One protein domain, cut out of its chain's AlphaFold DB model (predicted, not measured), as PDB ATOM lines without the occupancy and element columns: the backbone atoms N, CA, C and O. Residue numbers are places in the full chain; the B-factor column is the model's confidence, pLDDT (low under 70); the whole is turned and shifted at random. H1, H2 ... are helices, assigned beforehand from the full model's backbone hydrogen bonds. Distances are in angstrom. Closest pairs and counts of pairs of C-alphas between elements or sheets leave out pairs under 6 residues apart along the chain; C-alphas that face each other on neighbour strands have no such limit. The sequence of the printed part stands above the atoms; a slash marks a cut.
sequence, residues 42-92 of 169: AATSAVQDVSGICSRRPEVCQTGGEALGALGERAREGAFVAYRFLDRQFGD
ATOM      1  N   ALA A  42     197.505 285.888 410.641       63.84
ATOM      2  CA  ALA A  42     196.200 286.550 410.529       63.84
ATOM      3  C   ALA A  42     195.469 286.224 409.209       63.84
ATOM      4  O   ALA A  42     194.258 286.001 409.206       63.84
ATOM      5  N   ALA A  43     196.189 286.100 408.090       67.38
ATOM      6  CA  ALA A  43     195.594 285.683 406.817       67.38
ATOM      7  C   ALA A  43     195.094 284.226 406.847       67.38
ATOM      8  O   ALA A  43     194.081 283.904 406.220       67.38
ATOM      9  N   THR A  44     195.748 283.342 407.609       76.25
ATOM     10  CA  THR A  44     195.266 281.960 407.785       76.25
ATOM     11  C   THR A  44     193.951 281.879 408.567       76.25
ATOM     12  O   THR A  44     193.181 280.946 408.342       76.25
ATOM     13  N   SER A  45     193.625 282.884 409.389       77.94
ATOM     14  CA  SER A  45     192.317 282.982 410.057       77.94
ATOM     15  C   SER A  45     191.168 283.056 409.047       77.94
ATOM     16  O   SER A  45     190.156 282.381 409.212       77.94
ATOM     17  N   ALA A  46     191.341 283.783 407.939       81.81
ATOM     18  CA  ALA A  46     190.326 283.844 406.886       81.81
ATOM     19  C   ALA A  46     190.109 282.477 406.209       81.81
ATOM     20  O   ALA A  46     188.998 282.142 405.798       81.81
ATOM     21  N   VAL A  47     191.153 281.644 406.121       85.25
ATOM     22  CA  VAL A  47     191.033 280.267 405.613       85.25
ATOM     23  C   VAL A  47     190.217 279.405 406.578       85.25
ATOM     24  O   VAL A  47     189.413 278.580 406.135       85.25
ATOM     25  N   GLN A  48     190.358 279.624 407.887       83.69
ATOM     26  CA  GLN A  48     189.518 278.962 408.886       83.69
ATOM     27  C   GLN A  48     188.048 279.388 408.751       83.69
ATOM     28  O   GLN A  48     187.168 278.525 408.786       83.69
ATOM     29  N   ASP A  49     187.761 280.660 408.466       85.44
ATOM     30  CA  ASP A  49     186.387 281.123 408.210       85.44
ATOM     31  C   ASP A  49     185.771 280.468 406.967       85.44
ATOM     32  O   ASP A  49     184.626 279.999 406.994       85.44
ATOM     33  N   VAL A  50     186.547 280.356 405.886       87.19
ATOM     34  CA  VAL A  50     186.128 279.636 404.674       87.19
ATOM     35  C   VAL A  50     185.870 278.160 404.979       87.19
ATOM     36  O   VAL A  50     184.875 277.602 404.507       87.19
ATOM     37  N   SER A  51     186.689 277.533 405.828       85.88
ATOM     38  CA  SER A  51     186.454 276.152 406.267       85.88
ATOM     39  C   SER A  51     185.124 276.007 407.026       85.88
ATOM     40  O   SER A  51     184.380 275.051 406.799       85.88
ATOM     41  N   GLY A  52     184.748 277.008 407.831       89.44
ATOM     42  CA  GLY A  52     183.449 277.067 408.505       89.44
ATOM     43  C   GLY A  52     182.264 277.221 407.543       89.44
ATOM     44  O   GLY A  52     181.181 276.687 407.799       89.44
ATOM     45  N   ILE A  53     182.454 277.908 406.412       86.50
ATOM     46  CA  ILE A  53     181.457 277.986 405.330       86.50
ATOM     47  C   ILE A  53     181.311 276.626 404.643       86.50
ATOM     48  O   ILE A  53     180.181 276.192 404.414       86.50
ATOM     49  N   CYS A  54     182.415 275.925 404.386       90.00
ATOM     50  CA  CYS A  54     182.385 274.596 403.775       90.00
ATOM     51  C   CYS A  54     181.644 273.559 404.629       90.00
ATOM     52  O   CYS A  54     180.904 272.746 404.079       90.00
ATOM     53  N   SER A  55     181.750 273.635 405.959       90.12
ATOM     54  CA  SER A  55     180.968 272.784 406.871       90.12
ATOM     55  C   SER A  55     179.456 273.016 406.767       90.12
ATOM     56  O   SER A  55     178.674 272.099 407.006       90.12
ATOM     57  N   ARG A  56     179.023 274.233 406.409       92.44
ATOM     58  CA  ARG A  56     177.600 274.577 406.236       92.44
ATOM     59  C   ARG A  56     177.095 274.379 404.806       92.44
ATOM     60  O   ARG A  56     175.898 274.177 404.630       92.44
ATOM     61  N   ARG A  57     177.974 274.482 403.804       90.06
ATOM     62  CA  ARG A  57     177.661 274.372 402.369       90.06
ATOM     63  C   ARG A  57     178.758 273.603 401.618       90.06
ATOM     64  O   ARG A  57     179.688 274.226 401.090       90.06
ATOM     65  N   PRO A  58     178.679 272.260 401.564       88.88
ATOM     66  CA  PRO A  58     179.712 271.429 400.942       88.88
ATOM     67  C   PRO A  58     179.821 271.624 399.421       88.88
ATOM     68  O   PRO A  58     180.901 271.446 398.853       88.88
ATOM     69  N   GLU A  59     178.749 272.052 398.754       90.31
ATOM     70  CA  GLU A  59     178.707 272.284 397.306       90.31
ATOM     71  C   GLU A  59     179.672 273.391 396.840       90.31
ATOM     72  O   GLU A  59     180.244 273.314 395.746       90.31
ATOM     73  N   VAL A  60     179.910 274.393 397.694       91.75
ATOM     74  CA  VAL A  60     180.837 275.503 397.425       91.75
ATOM     75  C   VAL A  60     182.281 275.014 397.476       91.75
ATOM     76  O   VAL A  60     183.094 275.402 396.640       91.75
ATOM     77  N   CYS A  61     182.592 274.123 398.418       91.44
ATOM     78  CA  CYS A  61     183.927 273.552 398.563       91.44
ATOM     79  C   CYS A  61     184.246 272.548 397.441       91.44
ATOM     80  O   CYS A  61     185.372 272.535 396.951       91.44
ATOM     81  N   GLN A  62     183.269 271.752 396.986       93.25
ATOM     82  CA  GLN A  62     183.464 270.820 395.868       93.25
ATOM     83  C   GLN A  62     183.749 271.570 394.559       93.25
ATOM     84  O   GLN A  62     184.792 271.372 393.938       93.25
ATOM     85  N   THR A  63     182.868 272.502 394.189       93.19
ATOM     86  CA  THR A  63     183.016 273.285 392.950       93.19
ATOM     87  C   THR A  63     184.229 274.219 393.017       93.19
ATOM     88  O   THR A  63     184.974 274.376 392.050       93.19
ATOM     89  N   GLY A  64     184.455 274.839 394.180       88.31
ATOM     90  CA  GLY A  64     185.591 275.724 394.414       88.31
ATOM     91  C   GLY A  64     186.925 274.984 394.415       88.31
ATOM     92  O   GLY A  64     187.889 275.487 393.849       88.31
ATOM     93  N   GLY A  65     186.986 273.783 394.994       91.62
ATOM     94  CA  GLY A  65     188.193 272.956 395.034       91.62
ATOM     95  C   GLY A  65     188.650 272.503 393.648       91.62
ATOM     96  O   GLY A  65     189.842 272.554 393.355       91.62
ATOM     97  N   GLU A  66     187.717 272.140 392.768       92.44
ATOM     98  CA  GLU A  66     188.024 271.784 391.377       92.44
ATOM     99  C   GLU A  66     188.586 272.984 390.594       92.44
ATOM    100  O   GLU A  66     189.613 272.870 389.917       92.44
ATOM    101  N   ALA A  67     187.971 274.162 390.743       93.44
ATOM    102  CA  ALA A  67     188.430 275.389 390.089       93.44
ATOM    103  C   ALA A  67     189.783 275.883 390.638       93.44
ATOM    104  O   ALA A  67     190.693 276.213 389.871       93.44
ATOM    105  N   LEU A  68     189.938 275.910 391.965       93.75
ATOM    106  CA  LEU A  68     191.171 276.332 392.630       93.75
ATOM    107  C   LEU A  68     192.309 275.334 392.416       93.75
ATOM    108  O   LEU A  68     193.457 275.758 392.324       93.75
ATOM    109  N   GLY A  69     192.024 274.037 392.288       93.69
ATOM    110  CA  GLY A  69     193.031 273.021 391.979       93.69
ATOM    111  C   GLY A  69     193.673 273.239 390.607       93.69
ATOM    112  O   GLY A  69     194.899 273.262 390.495       93.69
ATOM    113  N   ALA A  70     192.857 273.484 389.576       92.62
ATOM    114  CA  ALA A  70     193.349 273.733 388.218       92.62
ATOM    115  C   ALA A  70     194.177 275.028 388.114       92.62
ATOM    116  O   ALA A  70     195.211 275.061 387.443       92.62
ATOM    117  N   LEU A  71     193.743 276.090 388.797       91.38
ATOM    118  CA  LEU A  71     194.466 277.364 388.844       91.38
ATOM    119  C   LEU A  71     195.720 277.288 389.729       91.38
ATOM    120  O   LEU A  71     196.746 277.886 389.406       91.38
ATOM    121  N   GLY A  72     195.652 276.534 390.824       92.62
ATOM    122  CA  GLY A  72     196.717 276.408 391.814       92.62
ATOM    123  C   GLY A  72     197.954 275.699 391.276       92.62
ATOM    124  O   GLY A  72     199.068 276.127 391.567       92.62
ATOM    125  N   GLU A  73     197.782 274.672 390.443       94.81
ATOM    126  CA  GLU A  73     198.926 273.958 389.864       94.81
ATOM    127  C   GLU A  73     199.769 274.873 388.966       94.81
ATOM    128  O   GLU A  73     200.993 274.927 389.082       94.81
ATOM    129  N   ARG A  74     199.107 275.704 388.153       91.94
ATOM    130  CA  ARG A  74     199.778 276.722 387.329       91.94
ATOM    131  C   ARG A  74     200.404 277.827 388.177       91.94
ATOM    132  O   ARG A  74     201.497 278.296 387.866       91.94
ATOM    133  N   ALA A  75     199.740 278.226 389.260       95.25
ATOM    134  CA  ALA A  75     200.271 279.224 390.183       95.25
ATOM    135  C   ALA A  75     201.554 278.742 390.885       95.25
ATOM    136  O   ALA A  75     202.479 279.535 391.047       95.25
ATOM    137  N   ARG A  76     201.648 277.457 391.258       92.19
ATOM    138  CA  ARG A  76     202.855 276.868 391.872       92.19
ATOM    139  C   ARG A  76     204.044 276.863 390.923       92.19
ATOM    140  O   ARG A  76     205.143 277.238 391.322       92.19
ATOM    141  N   GLU A  77     203.813 276.477 389.673       95.31
ATOM    142  CA  GLU A  77     204.842 276.502 388.634       95.31
ATOM    143  C   GLU A  77     205.345 277.937 388.393       95.31
ATOM    144  O   GLU A  77     206.551 278.188 388.393       95.31
ATOM    145  N   GLY A  78     204.427 278.910 388.314       92.81
ATOM    146  CA  GLY A  78     204.772 280.331 388.213       92.81
ATOM    147  C   GLY A  78     205.528 280.866 389.433       92.81
ATOM    148  O   GLY A  78     206.509 281.596 389.279       92.81
ATOM    149  N   ALA A  79     205.123 280.466 390.641       95.44
ATOM    150  CA  ALA A  79     205.805 280.838 391.876       95.44
ATOM    151  C   ALA A  79     207.238 280.294 391.897       95.44
ATOM    152  O   ALA A  79     208.162 281.045 392.191       95.44
ATOM    153  N   PHE A  80     207.451 279.031 391.519       94.19
ATOM    154  CA  PHE A  80     208.790 278.441 391.456       94.19
ATOM    155  C   PHE A  80     209.719 279.204 390.502       94.19
ATOM    156  O   PHE A  80     210.861 279.508 390.854       94.19
ATOM    157  N   VAL A  81     209.227 279.565 389.313       95.94
ATOM    158  CA  VAL A  81     209.998 280.351 388.338       95.94
ATOM    159  C   VAL A  81     210.327 281.743 388.883       95.94
ATOM    160  O   VAL A  81     211.475 282.181 388.774       95.94
ATOM    161  N   ALA A  82     209.362 282.414 389.514       95.88
ATOM    162  CA  ALA A  82     209.583 283.711 390.149       95.88
ATOM    163  C   ALA A  82     210.614 283.617 391.286       95.88
ATOM    164  O   ALA A  82     211.545 284.419 391.333       95.88
ATOM    165  N   TYR A  83     210.523 282.600 392.147       93.19
ATOM    166  CA  TYR A  83     211.495 282.378 393.219       93.19
ATOM    167  C   TYR A  83     212.897 282.118 392.676       93.19
ATOM    168  O   TYR A  83     213.843 282.730 393.154       93.19
ATOM    169  N   ARG A  84     213.052 281.300 391.627       92.88
ATOM    170  CA  ARG A  84     214.358 281.069 390.981       92.88
ATOM    171  C   ARG A  84     214.941 282.327 390.336       92.88
ATOM    172  O   ARG A  84     216.154 282.395 390.147       92.88
ATOM    173  N   PHE A  85     214.104 283.279 389.929       93.62
ATOM    174  CA  PHE A  85     214.556 284.571 389.419       93.62
ATOM    175  C   PHE A  85     215.025 285.486 390.556       93.62
ATOM    176  O   PHE A  85     216.098 286.071 390.450       93.62
ATOM    177  N   LEU A  86     214.265 285.561 391.653       91.19
ATOM    178  CA  LEU A  86     214.654 286.310 392.853       91.19
ATOM    179  C   LEU A  86     215.951 285.751 393.456       91.19
ATOM    180  O   LEU A  86     216.875 286.509 393.721       91.19
ATOM    181  N   ASP A  87     216.055 284.429 393.575       88.50
ATOM    182  CA  ASP A  87     217.240 283.704 394.045       88.50
ATOM    183  C   ASP A  87     218.491 284.055 393.223       88.50
ATOM    184  O   ASP A  87     219.533 284.353 393.782       88.50
ATOM    185  N   ARG A  88     218.384 284.168 391.894       89.69
ATOM    186  CA  ARG A  88     219.504 284.614 391.042       89.69
ATOM    187  C   ARG A  88     219.871 286.094 391.198       89.69
ATOM    188  O   ARG A  88     220.984 286.485 390.891       89.69
ATOM    189  N   GLN A  89     218.938 286.952 391.604       86.50
ATOM    190  CA  GLN A  89     219.194 288.393 391.758       86.50
ATOM    191  C   GLN A  89     219.673 288.763 393.169       86.50
ATOM    192  O   GLN A  89     220.362 289.772 393.350       86.50
ATOM    193  N   PHE A  90     219.277 287.978 394.171       85.19
ATOM    194  CA  PHE A  90     219.539 288.240 395.586       85.19
ATOM    195  C   PHE A  90     220.451 287.199 396.241       85.19
ATOM    196  O   PHE A  90     221.127 287.544 397.200       85.19
ATOM    197  N   GLY A  91     220.512 285.970 395.729       72.62
ATOM    198  CA  GLY A  91     221.381 284.900 396.230       72.62
ATOM    199  C   GLY A  91     222.848 285.051 395.826       72.62
ATOM    200  O   GLY A  91     223.716 284.576 396.544       72.62
ATOM    201  N   ASP A  92     223.136 285.790 394.748       65.56
ATOM    202  CA  ASP A  92     224.508 286.127 394.331       65.56
ATOM    203  C   ASP A  92     225.051 287.392 395.030       65.56
ATOM    204  O   ASP A  92     226.198 287.793 394.818       65.56
TER     205      ASP A  92
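This is residues 42 to 92 of the 169 residues of an uncharacterized protein of Pararhizobium mangrovi (UniProt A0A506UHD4). Two helices meet at a corner near residue 57 and open into a flat, lopsided V, the shorter arm H1 and the much longer arm H2, which has a kink of 39 degrees near residue 69. The space between the arms is empty, and residues 42 to 49 and 65 to 92 stand free. The printed part has 51 residues, with H1 then H2 and no named strand; it is all helix and extended, with a radius of gyration of the C-alphas of 16.0 A and spans of 50 by 26 by 6 A.

H1, residues 42 to 56, begins at C-alpha 42 (196.200, 286.550, 410.529) and is 22.5 A long. H2, residues 58 to 90, is 43.6 A long and ends at C-alpha 90 (219.539, 288.240, 395.586).

H1 and H2 are close but not clearly touching, the closest C-alphas being those of Cys 54 and Cys 61, 5.5 A apart. They run opposite ways at a shallow tilt of 21 degrees. O i to N i+4 pairs are within hydrogen-bond range in 8 of 11 cases in H1 and 28 of 29 in H2.

The C-alphas farthest apart, of Arg 56 and Asp 92, are 49.8 A apart. The printed part has no cut, and the link from H1 to H2 is tight. Mean pLDDT of the printed part is 88.5; residues 42, 43 and 92 are under 70.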